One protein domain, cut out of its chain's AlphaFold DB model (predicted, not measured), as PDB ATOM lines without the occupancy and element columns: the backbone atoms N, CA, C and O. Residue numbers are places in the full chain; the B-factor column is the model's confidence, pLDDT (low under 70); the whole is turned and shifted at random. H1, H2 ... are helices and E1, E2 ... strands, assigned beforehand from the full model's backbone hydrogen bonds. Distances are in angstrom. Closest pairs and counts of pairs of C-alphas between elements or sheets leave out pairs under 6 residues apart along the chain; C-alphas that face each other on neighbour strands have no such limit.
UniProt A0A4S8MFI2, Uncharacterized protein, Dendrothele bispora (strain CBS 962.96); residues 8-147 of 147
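This is residues 8 to 147 of the 147 residues of an uncharacterized protein of Dendrothele bispora (strain CBS 962.96) (UniProt A0A4S8MFI2). A four-stranded parallel sheet has helices H1 and H2 side by side along it, H3 near the ends of its strands and H4 by its edge strand E6. The small hairpin of E1 and E2 lies at one end of the longest axis, ahead of the sheet, and E2 runs on into E3. The printed part has 140 residues, with four named helices and six named strands in the order E1 E2 E3 H1 E4 H2 E5 H3 H4 E6; the sheet's order is E3 E4 E5 E6, and the class is mixed, helices and strands. The whole is compact, with a radius of gyration of the C-alphas of 15.4 A, and elongated, spanning 52 by 34 by 26 A.

E1, residues 18 to 21, and E2, residues 24 to 27, form an antiparallel hairpin, with N 19 and O 26 2.9 A apart. E2 runs on into E3, residues 30 to 34, at 50 degrees. E3 is the parallel neighbour of E4, residues 68 to 74, with N 30 and O 69 3.0 A apart. H1, residues 43 to 59, only grazes the sheet with residues 46 to 57. H2, residues 84 to 95, is the hub. It touches H1 at a shallow tilt of 26 degrees, the same way; their closest C-alphas, of Gly 54 and Leu 95, are 5.1 A apart. E5, residues 101 to 105, is parallel to E4, with N 70 and O 102 2.8 A apart. H3, residues 107 to 116, only just touches H2, with 3 pairs of C-alphas within 8 A and residue 84 of H2 alone; the closest C-alphas, of Ser 84 and Ile 112, are 6.5 A apart. H4, residues 126 to 137, touches H2 at a shallow tilt of 34.9 degrees, only just short of steep; the closest C-alphas, of Ile 88 and Leu 134, are 6.1 A apart. E6, residues 141 to 146, is parallel to E5, with N 103 and O 143 2.9 A apart. E3, H1, E4; E4, H2, E5; and E5, H3 H4, E6 are strand-helix-strand units, parallel neighbour strands with helices between, each with a right-handed crossover. In H1, H2, H3 and H4 every O i to N i+4 pair is within hydrogen-bond range.

E1 begins with C-alpha 18 at (115.985, 83.146, 115.598). H1 is 24.5 A long, E4 19.3 A, H4 16.6 A and H2 15.8 A. E6 ends with C-alpha 146 at (125.156, 104.404, 109.560).

The farthest C-alphas, of Glu 23 and Ala 118, are 52.6 A apart. The printed part has no cut, and no link is long. The mean pLDDT of the printed part is 70.3; 58 residues are under 70, among them 8 to 41 and 58 to 67.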
ATOM      1  N   PHE A   8     110.370  96.593 121.031       40.69
ATOM      2  CA  PHE A   8     110.915  95.933 119.851       40.69
ATOM      3  C   PHE A   8     109.978  96.287 118.706       40.69
ATOM      4  O   PHE A   8     108.875  95.747 118.599       40.69
ATOM      5  N   VAL A   9     110.369  97.264 117.896       37.78
ATOM      6  CA  VAL A   9     109.694  97.494 116.633       37.78
ATOM      7  C   VAL A   9     109.956  96.233 115.830       37.78
ATOM      8  O   VAL A   9     111.096  95.892 115.534       37.78
ATOM      9  N   GLN A  10     108.897  95.477 115.562       38.56
ATOM     10  CA  GLN A  10     108.896  94.545 114.453       38.56
ATOM     11  C   GLN A  10     108.827  95.453 113.222       38.56
ATOM     12  O   GLN A  10     107.754  96.002 112.965       38.56
ATOM     13  N   PRO A  11     109.930  95.706 112.490       41.44
ATOM     14  CA  PRO A  11     109.766  96.294 111.179       41.44
ATOM     15  C   PRO A  11     108.932  95.282 110.395       41.44
ATOM     16  O   PRO A  11     109.112  94.070 110.553       41.44
ATOM     17  N   GLU A  12     108.032  95.754 109.541       41.50
ATOM     18  CA  GLU A  12     107.144  94.925 108.710       41.50
ATOM     19  C   GLU A  12     107.901  93.944 107.772       41.50
ATOM     20  O   GLU A  12     107.302  93.227 106.978       41.50
ATOM     21  N   GLN A  13     109.232  93.869 107.889       38.84
ATOM     22  CA  GLN A  13     110.171  93.078 107.105       38.84
ATOM     23  C   GLN A  13     111.132  92.245 107.986       38.84
ATOM     24  O   GLN A  13     112.345  92.319 107.829       38.84
ATOM     25  N   GLY A  14     110.609  91.454 108.930       39.84
ATOM     26  CA  GLY A  14     111.247  90.220 109.433       39.84
ATOM     27  C   GLY A  14     112.758  90.251 109.733       39.84
ATOM     28  O   GLY A  14     113.521  89.533 109.094       39.84
ATOM     29  N   LEU A  15     113.198  91.026 110.730       51.44
ATOM     30  CA  LEU A  15     114.628  91.198 111.057       51.44
ATOM     31  C   LEU A  15     115.049  90.700 112.450       51.44
ATOM     32  O   LEU A  15     116.129  91.038 112.921       51.44
ATOM     33  N   PHE A  16     114.242  89.843 113.075       49.31
ATOM     34  CA  PHE A  16     114.696  88.972 114.162       49.31
ATOM     35  C   PHE A  16     114.773  87.555 113.606       49.31
ATOM     36  O   PHE A  16     113.755  86.874 113.485       49.31
ATOM     37  N   THR A  17     115.963  87.115 113.207       49.91
ATOM     38  CA  THR A  17     116.157  85.722 112.802       49.91
ATOM     39  C   THR A  17     116.575  84.943 114.035       49.91
ATOM     40  O   THR A  17     117.670  85.144 114.556       49.91
ATOM     41  N   VAL A  18     115.676  84.093 114.527       44.88
ATOM     42  CA  VAL A  18     115.985  83.146 115.598       44.88
ATOM     43  C   VAL A  18     116.303  81.811 114.941       44.88
ATOM     44  O   VAL A  18     115.475  81.270 114.208       44.88
ATOM     45  N   VAL A  19     117.504  81.290 115.165       42.59
ATOM     46  CA  VAL A  19     117.928  79.978 114.659       42.59
ATOM     47  C   VAL A  19     118.009  78.995 115.815       42.59
ATOM     48  O   VAL A  19     118.404  79.362 116.919       42.59
ATOM     49  N   LYS A  20     117.605  77.747 115.575       41.19
ATOM     50  CA  LYS A  20     117.743  76.669 116.555       41.19
ATOM     51  C   LYS A  20     119.035  75.906 116.267       41.19
ATOM     52  O   LYS A  20     119.151  75.309 115.200       41.19
ATOM     53  N   VAL A  21     119.982  75.937 117.199       47.16
ATOM     54  CA  VAL A  21     121.277  75.238 117.131       47.16
ATOM     55  C   VAL A  21     121.374  74.344 118.361       47.16
ATOM     56  O   VAL A  21     121.196  74.837 119.468       47.16
ATOM     57  N   ASP A  22     121.590  73.040 118.174       44.16
ATOM     58  CA  ASP A  22     121.722  72.055 119.266       44.16
ATOM     59  C   ASP A  22     120.630  72.154 120.346       44.16
ATOM     60  O   ASP A  22     120.885  72.145 121.543       44.16
ATOM     61  N   GLU A  23     119.379  72.262 119.901       52.03
ATOM     62  CA  GLU A  23     118.187  72.425 120.744       52.03
ATOM     63  C   GLU A  23     117.990  73.791 121.425       52.03
ATOM     64  O   GLU A  23     116.895  74.049 121.930       52.03
ATOM     65  N   GLU A  24     118.945  74.711 121.316       43.41
ATOM     66  CA  GLU A  24     118.857  76.078 121.836       43.41
ATOM     67  C   GLU A  24     118.412  77.077 120.758       43.41
ATOM     68  O   GLU A  24     118.862  77.034 119.613       43.41
ATOM     69  N   TRP A  25     117.530  78.010 121.121       52.59
ATOM     70  CA  TRP A  25     117.133  79.129 120.260       52.59
ATOM     71  C   TRP A  25     118.118  80.290 120.425       52.59
ATOM     72  O   TRP A  25     118.400  80.674 121.554       52.59
ATOM     73  N   ARG A  26     118.617  80.854 119.317       50.81
ATOM     74  CA  ARG A  26     119.622  81.934 119.311       50.81
ATOM     75  C   ARG A  26     119.244  83.064 118.383       50.81
ATOM     76  O   ARG A  26     118.712  82.811 117.299       50.81
ATOM     77  N   TYR A  27     119.583  84.295 118.752       54.84
ATOM     78  CA  TYR A  27     119.372  85.445 117.878       54.84
ATOM     79  C   TYR A  27     120.542  85.622 116.903       54.84
ATOM     80  O   TYR A  27     121.655  85.965 117.287       54.84
ATOM     81  N   GLN A  28     120.275  85.454 115.607       53.94
ATOM     82  CA  GLN A  28     121.235  85.746 114.536       53.94
ATOM     83  C   GLN A  28     121.273  87.249 114.186       53.94
ATOM     84  O   GLN A  28     122.232  87.744 113.598       53.94
ATOM     85  N   LYS A  29     120.222  88.000 114.533       58.06
ATOM     86  CA  LYS A  29     120.124  89.449 114.308       58.06
ATOM     87  C   LYS A  29     119.227  90.093 115.362       58.06
ATOM     88  O   LYS A  29     118.117  89.611 115.583       58.06
ATOM     89  N   ILE A  30     119.705  91.171 115.990       60.34
ATOM     90  CA  ILE A  30     118.980  91.913 117.029       60.34
ATOM     91  C   ILE A  30     118.918  93.392 116.641       60.34
ATOM     92  O   ILE A  30     119.846  94.164 116.864       60.34
ATOM     93  N   MET A  31     117.790  93.817 116.080       59.22
ATOM     94  CA  MET A  31     117.535  95.239 115.862       59.22
ATOM     95  C   MET A  31     116.941  95.850 117.136       59.22
ATOM     96  O   MET A  31     115.894  95.391 117.596       59.22
ATOM     97  N   VAL A  32     117.598  96.860 117.713       56.75
ATOM     98  CA  VAL A  32     117.081  97.586 118.881       56.75
ATOM     99  C   VAL A  32     116.838  99.036 118.496       56.75
ATOM    100  O   VAL A  32     117.743  99.861 118.466       56.75
ATOM    101  N   GLU A  33     115.586  99.348 118.201       56.66
ATOM    102  CA  GLU A  33     115.157 100.724 118.002       56.66
ATOM    103  C   GLU A  33     114.595 101.249 119.322       56.66
ATOM    104  O   GLU A  33     113.644 100.687 119.874       56.66
ATOM    105  N   PHE A  34     115.196 102.303 119.868       58.34
ATOM    106  CA  PHE A  34     114.706 102.910 121.099       58.34
ATOM    107  C   PHE A  34     113.659 103.961 120.743       58.34
ATOM    108  O   PHE A  34     113.955 105.147 120.606       58.34
ATOM    109  N   GLN A  35     112.421 103.497 120.584       50.03
ATOM    110  CA  GLN A  35     111.254 104.357 120.436       50.03
ATOM    111  C   GLN A  35     110.575 104.541 121.794       50.03
ATOM    112  O   GLN A  35     110.002 103.586 122.315       50.03
ATOM    113  N   ASP A  36     110.653 105.747 122.361       48.72
ATOM    114  CA  ASP A  36     109.640 106.285 123.279       48.72
ATOM    115  C   ASP A  36     109.888 107.779 123.552       48.72
ATOM    116  O   ASP A  36     111.024 108.253 123.462       48.72
ATOM    117  N   ASP A  37     108.817 108.493 123.929       47.97
ATOM    118  CA  ASP A  37     108.809 109.849 124.502       47.97
ATOM    119  C   ASP A  37     109.592 109.863 125.831       47.97
ATOM    120  O   ASP A  37     109.020 109.986 126.913       47.97
ATOM    121  N   ILE A  38     110.911 109.671 125.793       51.72
ATOM    122  CA  ILE A  38     111.784 109.875 126.947       51.72
ATOM    123  C   ILE A  38     112.126 111.365 126.948       51.72
ATOM    124  O   ILE A  38     113.036 111.775 126.219       51.72
ATOM    125  N   PRO A  39     111.432 112.207 127.741       47.59
ATOM    126  CA  PRO A  39     111.778 113.611 127.799       47.59
ATOM    127  C   PRO A  39     113.184 113.698 128.402       47.59
ATOM    128  O   PRO A  39     113.405 113.320 129.552       47.59
ATOM    129  N   HIS A  40     114.147 114.167 127.611       55.94
ATOM    130  CA  HIS A  40     115.500 114.499 128.071       55.94
ATOM    131  C   HIS A  40     116.320 113.313 128.606       55.94
ATOM    132  O   HIS A  40     117.028 113.436 129.610       55.94
ATOM    133  N   GLY A  41     116.242 112.146 127.958       60.41
ATOM    134  CA  GLY A  41     117.023 110.981 128.373       60.41
ATOM    135  C   GLY A  41     118.531 111.254 128.331       60.41
ATOM    136  O   GLY A  41     119.104 111.320 127.256       60.41
ATOM    137  N   GLY A  42     119.193 111.435 129.476       74.94
ATOM    138  CA  GLY A  42     120.628 111.747 129.525       74.94
ATOM    139  C   GLY A  42     121.544 110.569 129.157       74.94
ATOM    140  O   GLY A  42     121.095 109.447 128.928       74.94
ATOM    141  N   VAL A  43     122.859 110.812 129.189       82.06
ATOM    142  CA  VAL A  43     123.922 109.813 128.933       82.06
ATOM    143  C   VAL A  43     123.707 108.501 129.706       82.06
ATOM    144  O   VAL A  43     123.876 107.422 129.146       82.06
ATOM    145  N   GLY A  44     123.252 108.575 130.963       82.38
ATOM    146  CA  GLY A  44     123.016 107.391 131.797       82.38
ATOM    147  C   GLY A  44     121.876 106.479 131.321       82.38
ATOM    148  O   GLY A  44     121.924 105.273 131.557       82.38
ATOM    149  N   ILE A  45     120.867 107.016 130.622       80.00
ATOM    150  CA  ILE A  45     119.785 106.197 130.048       80.00
ATOM    151  C   ILE A  45     120.315 105.401 128.860       80.00
ATOM    152  O   ILE A  45     120.096 104.191 128.800       80.00
ATOM    153  N   VAL A  46     121.078 106.055 127.980       80.00
ATOM    154  CA  VAL A  46     121.777 105.383 126.878       80.00
ATOM    155  C   VAL A  46     122.696 104.292 127.428       80.00
ATOM    156  O   VAL A  46     122.623 103.155 126.972       80.00
ATOM    157  N   GLU A  47     123.496 104.584 128.458       87.25
ATOM    158  CA  GLU A  47     124.379 103.585 129.069       87.25
ATOM    159  C   GLU A  47     123.606 102.397 129.642       87.25
ATOM    160  O   GLU A  47     123.948 101.254 129.356       87.25
ATOM    161  N   THR A  48     122.515 102.644 130.368       83.62
ATOM    162  CA  THR A  48     121.667 101.577 130.925       83.62
ATOM    163  C   THR A  48     121.081 100.689 129.825       83.62
ATOM    164  O   THR A  48     120.998  99.469 129.971       83.62
ATOM    165  N   MET A  49     120.657 101.288 128.714       79.88
ATOM    166  CA  MET A  49     120.089 100.572 127.574       79.88
ATOM    167  C   MET A  49     121.141  99.723 126.853       79.88
ATOM    168  O   MET A  49     120.909  98.537 126.607       79.88
ATOM    169  N   VAL A  50     122.324 100.285 126.595       84.31
ATOM    170  CA  VAL A  50     123.447  99.553 125.993       84.31
ATOM    171  C   VAL A  50     123.963  98.459 126.935       84.31
ATOM    172  O   VAL A  50     124.280  97.363 126.482       84.31
ATOM    173  N   GLN A  51     123.990  98.693 128.248       86.06
ATOM    174  CA  GLN A  51     124.364  97.689 129.249       86.06
ATOM    175  C   GLN A  51     123.402  96.497 129.252       86.06
ATOM    176  O   GLN A  51     123.838  95.340 129.279       86.06
ATOM    177  N   LYS A  52     122.089  96.757 129.205       81.00
ATOM    178  CA  LYS A  52     121.072  95.699 129.090       81.00
ATOM    179  C   LYS A  52     121.285  94.878 127.821       81.00
ATOM    180  O   LYS A  52     121.298  93.652 127.900       81.00
ATOM    181  N   LEU A  53     121.525  95.543 126.689       79.62
ATOM    182  CA  LEU A  53     121.844  94.881 125.424       79.62
ATOM    183  C   LEU A  53     123.105  94.010 125.534       79.62
ATOM    184  O   LEU A  53     123.080  92.841 125.161       79.62
ATOM    185  N   GLY A  54     124.190  94.548 126.091       79.81
ATOM    186  CA  GLY A  54     125.441  93.817 126.287       79.81
ATOM    187  C   GLY A  54     125.293  92.585 127.174       79.81
ATOM    188  O   GLY A  54     125.882  91.541 126.894       79.81
ATOM    189  N   THR A  55     124.457  92.678 128.209       79.06
ATOM    190  CA  THR A  55     124.128  91.546 129.085       79.06
ATOM    191  C   THR A  55     123.379  90.463 128.312       79.06
ATOM    192  O   THR A  55     123.761  89.298 128.382       79.06
ATOM    193  N   MET A  56     122.370  90.837 127.520       73.06
ATOM    194  CA  MET A  56     121.618  89.891 126.684       73.06
ATOM    195  C   MET A  56     122.524  89.181 125.673       73.06
ATOM    196  O   MET A  56     122.491  87.959 125.579       73.06
ATOM    197  N   LEU A  57     123.398  89.926 124.991       73.56
ATOM    198  CA  LEU A  57     124.370  89.365 124.046       73.56
ATOM    199  C   LEU A  57     125.431  88.480 124.725       73.56
ATOM    200  O   LEU A  57     125.992  87.594 124.088       73.56
ATOM    201  N   GLY A  58     125.726  88.715 126.008       62.94
ATOM    202  CA  GLY A  58     126.687  87.928 126.786       62.94
ATOM    203  C   GLY A  58     126.128  86.611 127.335       62.94
ATOM    204  O   GLY A  58     126.886  85.657 127.503       62.94
ATOM    205  N   LEU A  59     124.818  86.535 127.595       55.53
ATOM    206  CA  LEU A  59     124.159  85.339 128.139       55.53
ATOM    207  C   LEU A  59     124.058  84.177 127.133       55.53
ATOM    208  O   LEU A  59     123.940  83.034 127.562       55.53
ATOM    209  N   GLU A  60     124.170  84.430 125.824       51.62
ATOM    210  CA  GLU A  60     124.083  83.391 124.778       51.62
ATOM    211  C   GLU A  60     125.431  82.699 124.457       51.62
ATOM    212  O   GLU A  60     125.545  81.946 123.494       51.62
ATOM    213  N   SER A  61     126.483  82.927 125.255       43.94
ATOM    214  CA  SER A  61     127.861  82.505 124.939       43.94
ATOM    215  C   SER A  61     128.242  81.085 125.407       43.94
ATOM    216  O   SER A  61     129.368  80.856 125.844       43.94
ATOM    217  N   SER A  62     127.337  80.103 125.307       44.28
ATOM    218  CA  SER A  62     127.733  78.680 125.370       44.28
ATOM    219  C   SER A  62     128.225  78.170 124.008       44.28
ATOM    220  O   SER A  62     129.017  77.233 123.942       44.28
ATOM    221  N   SER A  63     127.850  78.825 122.906       48.25
ATOM    222  CA  SER A  63     128.589  78.756 121.640       48.25
ATOM    223  C   SER A  63     128.347  80.007 120.804       48.25
ATOM    224  O   SER A  63     127.227  80.493 120.685       48.25
ATOM    225  N   SER A  64     129.443  80.557 120.286       47.56
ATOM    226  CA  SER A  64     129.505  81.865 119.639       47.56
ATOM    227  C   SER A  64     128.372  82.073 118.628       47.56
ATOM    228  O   SER A  64     128.229  81.239 117.730       47.56
ATOM    229  N   PRO A  65     127.606  83.174 118.694       51.97
ATOM    230  CA  PRO A  65     126.779  83.559 117.563       51.97
ATOM    231  C   PRO A  65     127.695  83.838 116.360       51.97
ATOM    232  O   PRO A  65     128.698  84.543 116.493       51.97
ATOM    233  N   ASP A  66     127.358  83.289 115.188       60.81
ATOM    234  CA  ASP A  66     128.145  83.475 113.958       60.81
ATOM    235  C   ASP A  66     128.305  84.964 113.605       60.81
ATOM    236  O   ASP A  66     129.339  85.373 113.071       60.81
ATOM    237  N   ARG A  67     127.308  85.795 113.943       66.38
ATOM    238  CA  ARG A  67     127.336  87.254 113.781       66.38
ATOM    239  C   ARG A  67     126.246  87.913 114.626       66.38
ATOM    240  O   ARG A  67     125.099  87.486 114.553       66.38
ATOM    241  N   ALA A  68     126.573  88.961 115.378       71.88
ATOM    242  CA  ALA A  68     125.589  89.769 116.099       71.88
ATOM    243  C   ALA A  68     125.415  91.105 115.376       71.88
ATOM    244  O   ALA A  68     126.349  91.895 115.304       71.88
ATOM    245  N   VAL A  69     124.231  91.370 114.830       74.50
ATOM    246  CA  VAL A  69     123.918  92.667 114.216       74.50
ATOM    247  C   VAL A  69     123.070  93.466 115.187       74.50
ATOM    248  O   VAL A  69     121.973  93.022 115.511       74.50
ATOM    249  N   VAL A  70     123.587  94.617 115.616       76.00
ATOM    250  CA  VAL A  70     122.959  95.576 116.524       76.00
ATOM    251  C   VAL A  70     122.715  96.870 115.767       76.00
ATOM    252  O   VAL A  70     123.636  97.425 115.178       76.00
ATOM    253  N   VAL A  71     121.490  97.374 115.830       77.06
ATOM    254  CA  VAL A  71     121.166  98.745 115.424       77.06
ATOM    255  C   VAL A  71     120.912  99.544 116.693       77.06
ATOM    256  O   VAL A  71     120.231  99.035 117.578       77.06
ATOM    257  N   ILE A  72     121.489 100.739 116.800       79.00
ATOM    258  CA  ILE A  72     121.218 101.701 117.870       79.00
ATOM    259  C   ILE A  72     120.762 102.989 117.207       79.00
ATOM    260  O   ILE A  72     121.573 103.729 116.647       79.00
ATOM    261  N   ASP A  73     119.468 103.258 117.308       75.38
ATOM    262  CA  ASP A  73     118.898 104.543 116.937       75.38
ATOM    263  C   ASP A  73     117.995 105.037 118.063       75.38
ATOM    264  O   ASP A  73     117.125 104.305 118.548       75.38
ATOM    265  N   PHE A  74     118.261 106.258 118.516       73.12
ATOM    266  CA  PHE A  74     117.484 106.927 119.547       73.12
ATOM    267  C   PHE A  74     116.764 108.102 118.909       73.12
ATOM    268  O   PHE A  74     117.390 108.952 118.275       73.12
ATOM    269  N   LEU A  75     115.458 108.204 119.143       68.06
ATOM    270  CA  LEU A  75     114.736 109.416 118.791       68.06
ATOM    271  C   LEU A  75     115.202 110.563 119.705       68.06
ATOM    272  O   LEU A  75     115.214 110.451 120.934       68.06
ATOM    273  N   SER A  76     115.630 111.667 119.090       59.38
ATOM    274  CA  SER A  76     115.971 112.916 119.782       59.38
ATOM    275  C   SER A  76     114.817 113.343 120.710       59.38
ATOM    276  O   SER A  76     113.662 113.258 120.285       59.38
ATOM    277  N   PRO A  77     115.074 113.775 121.967       62.47
ATOM    278  CA  PRO A  77     116.320 114.362 122.477       62.47
ATOM    279  C   PRO A  77     117.145 113.447 123.403       62.47
ATOM    280  O   PRO A  77     117.883 113.934 124.263       62.47
ATOM    281  N   VAL A  78     117.036 112.121 123.293       66.19
ATOM    282  CA  VAL A  78     117.893 111.224 124.089       66.19
ATOM    283  C   VAL A  78     119.362 111.516 123.769       66.19
ATOM    284  O   VAL A  78     119.725 111.663 122.611       66.19
ATOM    285  N   GLY A  79     120.208 111.655 124.789       65.19
ATOM    286  CA  GLY A  79     121.625 111.971 124.648       65.19
ATOM    287  C   GLY A  79     121.901 113.372 124.097       65.19
ATOM    288  O   GLY A  79     122.942 113.564 123.475       65.19
ATOM    289  N   GLU A  80     121.016 114.353 124.318       71.44
ATOM    290  CA  GLU A  80     121.127 115.740 123.817       71.44
ATOM    291  C   GLU A  80     122.526 116.369 124.008       71.44
ATOM    292  O   GLU A  80     123.016 117.090 123.139       71.44
ATOM    293  N   TYR A  81     123.204 116.032 125.111       75.94
ATOM    294  CA  TYR A  81     124.555 116.505 125.449       75.94
ATOM    295  C   TYR A  81     125.635 115.421 125.374       75.94
ATOM    296  O   TYR A  81     126.763 115.651 125.804       75.94
ATOM    297  N   MET A  82     125.298 114.240 124.857       84.38
ATOM    298  CA  MET A  82     126.246 113.150 124.677       84.38
ATOM    299  C   MET A  82     127.283 113.529 123.617       84.38
ATOM    300  O   MET A  82     126.934 114.000 122.528       84.38
ATOM    301  N   THR A  83     128.547 113.294 123.950       87.94
ATOM    302  CA  THR A  83     129.686 113.420 123.037       87.94
ATOM    303  C   THR A  83     129.971 112.106 122.315       87.94
ATOM    304  O   THR A  83     129.528 111.033 122.737       87.94
ATOM    305  N   SER A  84     130.756 112.155 121.238       87.12
ATOM    306  CA  SER A  84     131.269 110.927 120.620       87.12
ATOM    307  C   SER A  84     132.138 110.113 121.585       87.12
ATOM    308  O   SER A  84     132.089 108.884 121.538       87.12
ATOM    309  N   GLU A  85     132.872 110.764 122.496       89.56
ATOM    310  CA  GLU A  85     133.635 110.090 123.560       89.56
ATOM    311  C   GLU A  85     132.742 109.288 124.493       89.56
ATOM    312  O   GLU A  85     133.037 108.130 124.793       89.56
ATOM    313  N   ASP A  86     131.650 109.900 124.952       90.38
ATOM    314  CA  ASP A  86     130.702 109.257 125.855       90.38
ATOM    315  C   ASP A  86     130.128 108.006 125.196       90.38
ATOM    316  O   ASP A  86     130.106 106.933 125.802       90.38
ATOM    317  N   LEU A  87     129.730 108.122 123.927       88.81
ATOM    318  CA  LEU A  87     129.182 107.008 123.169       88.81
ATOM    319  C   LEU A  87     130.220 105.900 122.946       88.81
ATOM    320  O   LEU A  87     129.927 104.737 123.224       88.81
ATOM    321  N   ILE A  88     131.444 106.233 122.515       91.38
ATOM    322  CA  ILE A  88     132.543 105.259 122.386       91.38
ATOM    323  C   ILE A  88     132.788 104.559 123.725       91.38
ATOM    324  O   ILE A  88     132.903 103.332 123.767       91.38
ATOM    325  N   GLY A  89     132.844 105.314 124.822       93.12
ATOM    326  CA  GLY A  89     133.062 104.786 126.163       93.12
ATOM    327  C   GLY A  89     131.959 103.822 126.595       93.12
ATOM    328  O   GLY A  89     132.260 102.727 127.072       93.12
ATOM    329  N   ILE A  90     130.695 104.191 126.382       91.69
ATOM    330  CA  ILE A  90     129.532 103.351 126.690       91.69
ATOM    331  C   ILE A  90     129.569 102.058 125.877       91.69
ATOM    332  O   ILE A  90     129.462 100.975 126.456       91.69
ATOM    333  N   LEU A  91     129.752 102.147 124.559       91.19
ATOM    334  CA  LEU A  91     129.796 100.978 123.677       91.19
ATOM    335  C   LEU A  91     130.957 100.054 124.050       91.19
ATOM    336  O   LEU A  91     130.774  98.849 124.186       91.19
ATOM    337  N   THR A  92     132.136 100.617 124.307       92.19
ATOM    338  CA  THR A  92     133.326  99.838 124.664       92.19
ATOM    339  C   THR A  92     133.135  99.100 125.984       92.19
ATOM    340  O   THR A  92     133.396  97.901 126.060       92.19
ATOM    341  N   ARG A  93     132.640  99.772 127.030       93.69
ATOM    342  CA  ARG A  93     132.432  99.140 128.344       93.69
ATOM    343  C   ARG A  93     131.383  98.031 128.315       93.69
ATOM    344  O   ARG A  93     131.505  97.078 129.076       93.69
ATOM    345  N   ASN A  94     130.371  98.157 127.458       90.06
ATOM    346  CA  ASN A  94     129.189  97.298 127.505       90.06
ATOM    347  C   ASN A  94     129.088  96.285 126.364       90.06
ATOM    348  O   ASN A  94     128.317  95.348 126.493       90.06
ATOM    349  N   LEU A  95     129.811  96.453 125.255       88.00
ATOM    350  CA  LEU A  95     129.703  95.579 124.080       88.00
ATOM    351  C   LEU A  95     131.051  95.002 123.621       88.00
ATOM    352  O   LEU A  95     131.071  94.175 122.715       88.00
ATOM    353  N   SER A  96     132.185  95.395 124.217       87.94
ATOM    354  CA  SER A  96     133.514  94.916 123.783       87.94
ATOM    355  C   SER A  96     133.731  93.413 123.961       87.94
ATOM    356  O   SER A  96     134.621  92.840 123.328       87.94
ATOM    357  N   HIS A  97     132.942  92.751 124.809       84.31
ATOM    358  CA  HIS A  97     132.994  91.300 124.965       84.31
ATOM    359  C   HIS A  97     132.326  90.551 123.808       84.31
ATOM    360  O   HIS A  97     132.675  89.391 123.586       84.31
ATOM    361  N   VAL A  98     131.426  91.202 123.064       80.00
ATOM    362  CA  VAL A  98     130.659  90.596 121.969       80.00
ATOM    363  C   VAL A  98     131.570  90.366 120.762       80.00
ATOM    364  O   VAL A  98     132.201  91.289 120.247       80.00
ATOM    365  N   THR A  99     131.665  89.116 120.313       79.00
ATOM    366  CA  THR A  99     132.407  88.722 119.107       79.00
ATOM    367  C   THR A  99     131.548  88.882 117.858       79.00
ATOM    368  O   THR A  99     130.341  88.664 117.922       79.00
ATOM    369  N   ASN A 100     132.169  89.197 116.715       77.12
ATOM    370  CA  ASN A 100     131.492  89.342 115.417       77.12
ATOM    371  C   ASN A 100     130.327  90.350 115.465       77.12
ATOM    372  O   ASN A 100     129.249  90.105 114.917       77.12
ATOM    373  N   LEU A 101     130.542  91.464 116.175       82.12
ATOM    374  CA  LEU A 101     129.556  92.528 116.324       82.12
ATOM    375  C   LEU A 101     129.559  93.434 115.087       82.12
ATOM    376  O   LEU A 101     130.563  94.073 114.774       82.12
ATOM    377  N   ASN A 102     128.406  93.535 114.442       83.94
ATOM    378  CA  ASN A 102     128.068  94.564 113.475       83.94
ATOM    379  C   ASN A 102     127.220  95.619 114.172       83.94
ATOM    380  O   ASN A 102     126.129  95.308 114.651       83.94
ATOM    381  N   LEU A 103     127.699  96.854 114.203       85.44
ATOM    382  CA  LEU A 103     127.025  97.953 114.872       85.44
ATOM    383  C   LEU A 103     126.567  98.999 113.851       85.44
ATOM    384  O   LEU A 103     127.386  99.670 113.230       85.44
ATOM    385  N   HIS A 104     125.258  99.153 113.713       81.62
ATOM    386  CA  HIS A 104     124.624 100.195 112.916       81.62
ATOM    387  C   HIS A 104     124.213 101.332 113.852       81.62
ATOM    388  O   HIS A 104     123.485 101.107 114.822       81.62
ATOM    389  N   LEU A 105     124.691 102.544 113.592       80.50
ATOM    390  CA  LEU A 105     124.380 103.722 114.402       80.50
ATOM    391  C   LEU A 105     123.438 104.612 113.586       80.50
ATOM    392  O   LEU A 105     123.782 105.007 112.481       80.50
ATOM    393  N   GLY A 106     122.229 104.864 114.081       75.81
ATOM    394  CA  GLY A 106     121.200 105.591 113.332       75.81
ATOM    395  C   GLY A 106     121.349 107.114 113.388       75.81
ATOM    396  O   GLY A 106     122.432 107.653 113.661       75.81
ATOM    397  N   GLY A 107     120.238 107.823 113.172       75.00
ATOM    398  CA  GLY A 107     120.174 109.289 113.128       75.00
ATOM    399  C   GLY A 107     120.736 109.970 114.379       75.00
ATOM    400  O   GLY A 107     121.386 111.013 114.271       75.00
ATOM    401  N   PHE A 108     120.615 109.323 115.543       76.31
ATOM    402  CA  PHE A 108     121.222 109.776 116.800       76.31
ATOM    403  C   PHE A 108     122.725 110.094 116.688       76.31
ATOM    404  O   PHE A 108     123.214 111.068 117.268       76.31
ATOM    405  N   MET A 109     123.475 109.306 115.911       80.50
ATOM    406  CA  MET A 109     124.896 109.569 115.681       80.50
ATOM    407  C   MET A 109     125.119 110.822 114.837       80.50
ATOM    408  O   MET A 109     126.032 111.606 115.109       80.50
ATOM    409  N   GLY A 110     124.295 111.007 113.804       78.38
ATOM    410  CA  GLY A 110     124.327 112.200 112.964       78.38
ATOM    411  C   GLY A 110     124.190 113.468 113.801       78.38
ATOM    412  O   GLY A 110     124.960 114.411 113.616       78.38
ATOM    413  N   ASP A 111     123.302 113.441 114.792       79.25
ATOM    414  CA  ASP A 111     123.079 114.550 115.716       79.25
ATOM    415  C   ASP A 111     124.294 114.830 116.616       79.25
ATOM    416  O   ASP A 111     124.686 115.992 116.772       79.25
ATOM    417  N   ILE A 112     124.938 113.794 117.176       83.88
ATOM    418  CA  ILE A 112     126.185 113.950 117.954       83.88
ATOM    419  C   ILE A 112     127.269 114.593 117.087       83.88
ATOM    420  O   ILE A 112     127.863 115.604 117.468       83.88
ATOM    421  N   LEU A 113     127.510 114.047 115.894       83.00
ATOM    422  CA  LEU A 113     128.571 114.530 115.014       83.00
ATOM    423  C   LEU A 113     128.287 115.929 114.469       83.00
ATOM    424  O   LEU A 113     129.222 116.707 114.283       83.00
ATOM    425  N   ALA A 114     127.021 116.284 114.237       80.81
ATOM    426  CA  ALA A 114     126.634 117.636 113.856       80.81
ATOM    427  C   ALA A 114     126.969 118.647 114.964       80.81
ATOM    428  O   ALA A 114     127.546 119.697 114.669       80.81
ATOM    429  N   ARG A 115     126.687 118.311 116.233       82.44
ATOM    430  CA  ARG A 115     127.044 119.142 117.399       82.44
ATOM    431  C   ARG A 115     128.554 119.265 117.580       82.44
ATOM    432  O   ARG A 115     129.064 120.336 117.902       82.44
ATOM    433  N   GLU A 116     129.280 118.178 117.353       80.56
ATOM    434  CA  GLU A 116     130.729 118.133 117.544       80.56
ATOM    435  C   GLU A 116     131.531 118.596 116.334       80.56
ATOM    436  O   GLU A 116     132.744 118.764 116.438       80.56
ATOM    437  N   ARG A 117     130.886 118.887 115.201       74.69
ATOM    438  CA  ARG A 117     131.554 119.264 113.948       74.69
ATOM    439  C   ARG A 117     132.560 120.406 114.107       74.69
ATOM    440  O   ARG A 117     133.591 120.394 113.449       74.69
ATOM    441  N   ALA A 118     132.279 121.375 114.980       68.38
ATOM    442  CA  ALA A 118     133.184 122.494 115.258       68.38
ATOM    443  C   ALA A 118     134.379 122.126 116.166       68.38
ATOM    444  O   ALA A 118     135.342 122.882 116.246       68.38
ATOM    445  N   ARG A 119     134.308 120.992 116.871       66.31
ATOM    446  CA  ARG A 119     135.308 120.493 117.831       66.31
ATOM    447  C   ARG A 119     136.161 119.354 117.274       66.31
ATOM    448  O   ARG A 119     137.237 119.097 117.808       66.31
ATOM    449  N   ILE A 120     135.708 118.682 116.215       65.31
ATOM    450  CA  ILE A 120     136.477 117.633 115.540       65.31
ATOM    451  C   ILE A 120     137.627 118.300 114.776       65.31
ATOM    452  O   ILE A 120     137.462 118.809 113.672       65.31
ATOM    453  N   LEU A 121     138.799 118.313 115.412       59.31
ATOM    454  CA  LEU A 121     140.056 118.832 114.861       59.31
ATOM    455  C   LEU A 121     140.754 117.829 113.930       59.31
ATOM    456  O   LEU A 121     141.728 118.180 113.266       59.31
ATOM    457  N   GLU A 122     140.294 116.575 113.894       63.78
ATOM    458  CA  GLU A 122     140.925 115.535 113.086       63.78
ATOM    459  C   GLU A 122     140.635 115.702 111.584       63.78
ATOM    460  O   GLU A 122     139.492 115.946 111.188       63.78
ATOM    461  N   PRO A 123     141.647 115.514 110.715       55.22
ATOM    462  CA  PRO A 123     141.456 115.551 109.276       55.22
ATOM    463  C   PRO A 123     140.654 114.335 108.792       55.22
ATOM    464  O   PRO A 123     141.044 113.180 108.977       55.22
ATOM    465  N   GLY A 124     139.547 114.615 108.106       65.62
ATOM    466  CA  GLY A 124     138.694 113.624 107.455       65.62
ATOM    467  C   GLY A 124     137.215 113.821 107.790       65.62
ATOM    468  O   GLY A 124     136.869 114.636 108.644       65.62
ATOM    469  N   PRO A 125     136.310 113.088 107.123       77.12
ATOM    470  CA  PRO A 125     134.909 113.073 107.518       77.12
ATOM    471  C   PRO A 125     134.794 112.634 108.983       77.12
ATOM    472  O   PRO A 125     135.338 111.589 109.343       77.12
ATOM    473  N   ALA A 126     134.070 113.403 109.800       77.56
ATOM    474  CA  ALA A 126     133.820 113.127 111.221       77.56
ATOM    475  C   ALA A 126     133.428 111.659 111.486       77.56
ATOM    476  O   ALA A 126     133.893 111.039 112.439       77.56
ATOM    477  N   MET A 127     132.655 111.080 110.562       77.31
ATOM    478  CA  MET A 127     132.285 109.668 110.566       77.31
ATOM    479  C   MET A 127     133.488 108.723 110.532       77.31
ATOM    480  O   MET A 127     133.603 107.817 111.347       77.31
ATOM    481  N   ASN A 128     134.414 108.935 109.598       81.25
ATOM    482  CA  ASN A 128     135.564 108.052 109.416       81.25
ATOM    483  C   ASN A 128     136.484 108.082 110.636       81.25
ATOM    484  O   ASN A 128     137.061 107.056 110.999       81.25
ATOM    485  N   VAL A 129     136.612 109.254 111.262       83.19
ATOM    486  CA  VAL A 129     137.339 109.430 112.521       83.19
ATOM    487  C   VAL A 129     136.679 108.600 113.618       83.19
ATOM    488  O   VAL A 129     137.336 107.757 114.223       83.19
ATOM    489  N   LEU A 130     135.372 108.753 113.817       84.50
ATOM    490  CA  LEU A 130     134.628 107.993 114.814       84.50
ATOM    491  C   LEU A 130     134.726 106.475 114.587       84.50
ATOM    492  O   LEU A 130     135.092 105.746 115.506       84.50
ATOM    493  N   CYS A 131     134.453 105.989 113.373       84.38
ATOM    494  CA  CYS A 131     134.512 104.560 113.053       84.38
ATOM    495  C   CYS A 131     135.903 103.979 113.325       84.38
ATOM    496  O   CYS A 131     136.030 102.870 113.845       84.38
ATOM    497  N   ARG A 132     136.964 104.731 113.005       87.25
ATOM    498  CA  ARG A 132     138.342 104.338 113.317       87.25
ATOM    499  C   ARG A 132     138.541 104.199 114.824       87.25
ATOM    500  O   ARG A 132     139.092 103.196 115.267       87.25
ATOM    501  N   ARG A 133     138.078 105.177 115.599       90.19
ATOM    502  CA  ARG A 133     138.219 105.198 117.059       90.19
ATOM    503  C   ARG A 133     137.410 104.095 117.738       90.19
ATOM    504  O   ARG A 133     137.923 103.445 118.641       90.19
ATOM    505  N   LEU A 134     136.208 103.804 117.240       89.19
ATOM    506  CA  LEU A 134     135.408 102.658 117.677       89.19
ATOM    507  C   LEU A 134     136.130 101.333 117.421       89.19
ATOM    508  O   LEU A 134     136.237 100.521 118.332       89.19
ATOM    509  N   ARG A 135     136.697 101.128 116.225       88.44
ATOM    510  CA  ARG A 135     137.475  99.912 115.922       88.44
ATOM    511  C   ARG A 135     138.739  99.787 116.775       88.44
ATOM    512  O   ARG A 135     139.116  98.680 117.140       88.44
ATOM    513  N   GLN A 136     139.385 100.904 117.108       90.06
ATOM    514  CA  GLN A 136     140.526 100.915 118.030       90.06
ATOM    515  C   GLN A 136     140.112 100.539 119.458       90.06
ATOM    516  O   GLN A 136     140.820  99.783 120.116       90.06
ATOM    517  N   ALA A 137     138.971 101.047 119.929       91.06
ATOM    518  CA  ALA A 137     138.463 100.776 121.270       91.06
ATOM    519  C   ALA A 137     137.839  99.375 121.405       91.06
ATOM    520  O   ALA A 137     137.889  98.772 122.475       91.06
ATOM    521  N   MET A 138     137.285  98.832 120.317       90.62
ATOM    522  CA  MET A 138     136.599  97.541 120.273       90.62
ATOM    523  C   MET A 138     137.179  96.647 119.163       90.62
ATOM    524  O   MET A 138     136.581  96.527 118.097       90.62
ATOM    525  N   PRO A 139     138.307  95.949 119.395       85.19
ATOM    526  CA  PRO A 139     138.960  95.129 118.365       85.19
ATOM    527  C   PRO A 139     138.128  93.948 117.840       85.19
ATOM    528  O   PRO A 139     138.447  93.393 116.794       85.19
ATOM    529  N   LYS A 140     137.084  93.540 118.573       82.56
ATOM    530  CA  LYS A 140     136.148  92.462 118.193       82.56
ATOM    531  C   LYS A 140     134.959  92.948 117.349       82.56
ATOM    532  O   LYS A 140     134.087  92.151 117.004       82.56
ATOM    533  N   LEU A 141     134.915  94.247 117.056       83.69
ATOM    534  CA  LEU A 141     133.924  94.872 116.193       83.69
ATOM    535  C   LEU A 141     134.229  94.512 114.733       83.69
ATOM    536  O   LEU A 141     135.258  94.922 114.198       83.69
ATOM    537  N   ASP A 142     133.334  93.756 114.102       81.88
ATOM    538  CA  ASP A 142     133.467  93.317 112.706       81.88
ATOM    539  C   ASP A 142     133.152  94.470 111.745       81.88
ATOM    540  O   ASP A 142     133.902  94.766 110.813       81.88
ATOM    541  N   TRP A 143     132.058  95.188 112.013       81.25
ATOM    542  CA  TRP A 143     131.582  96.250 111.133       81.25
ATOM    543  C   TRP A 143     130.912  97.398 111.893       81.25
ATOM    544  O   TRP A 143     130.256  97.185 112.910       81.25
ATOM    545  N   VAL A 144     131.060  98.616 111.361       81.00
ATOM    546  CA  VAL A 144     130.328  99.822 111.780       81.00
ATOM    547  C   VAL A 144     129.897 100.589 110.541       81.00
ATOM    548  O   VAL A 144     130.740 100.860 109.679       81.00
ATOM    549  N   ASP A 145     128.629 100.989 110.493       77.19
ATOM    550  CA  ASP A 145     128.086 101.930 109.511       77.19
ATOM    551  C   ASP A 145     126.950 102.796 110.108       77.19
ATOM    552  O   ASP A 145     126.640 102.706 111.302       77.19
ATOM    553  N   LEU A 146     126.381 103.667 109.267       65.62
ATOM    554  CA  LEU A 146     125.156 104.404 109.560       65.62
ATOM    555  C   LEU A 146     123.977 103.829 108.773       65.62
ATOM    556  O   LEU A 146     124.152 103.466 107.605       65.62
ATOM    557  N   TRP A 147     122.796 103.831 109.395       55.44
ATOM    558  CA  TRP A 147     121.516 103.580 108.725       55.44
ATOM    559  C   TRP A 147     120.800 104.892 108.406       55.44
ATOM    560  O   TRP A 147     120.836 105.798 109.272       55.44
TER     561      TRP A 147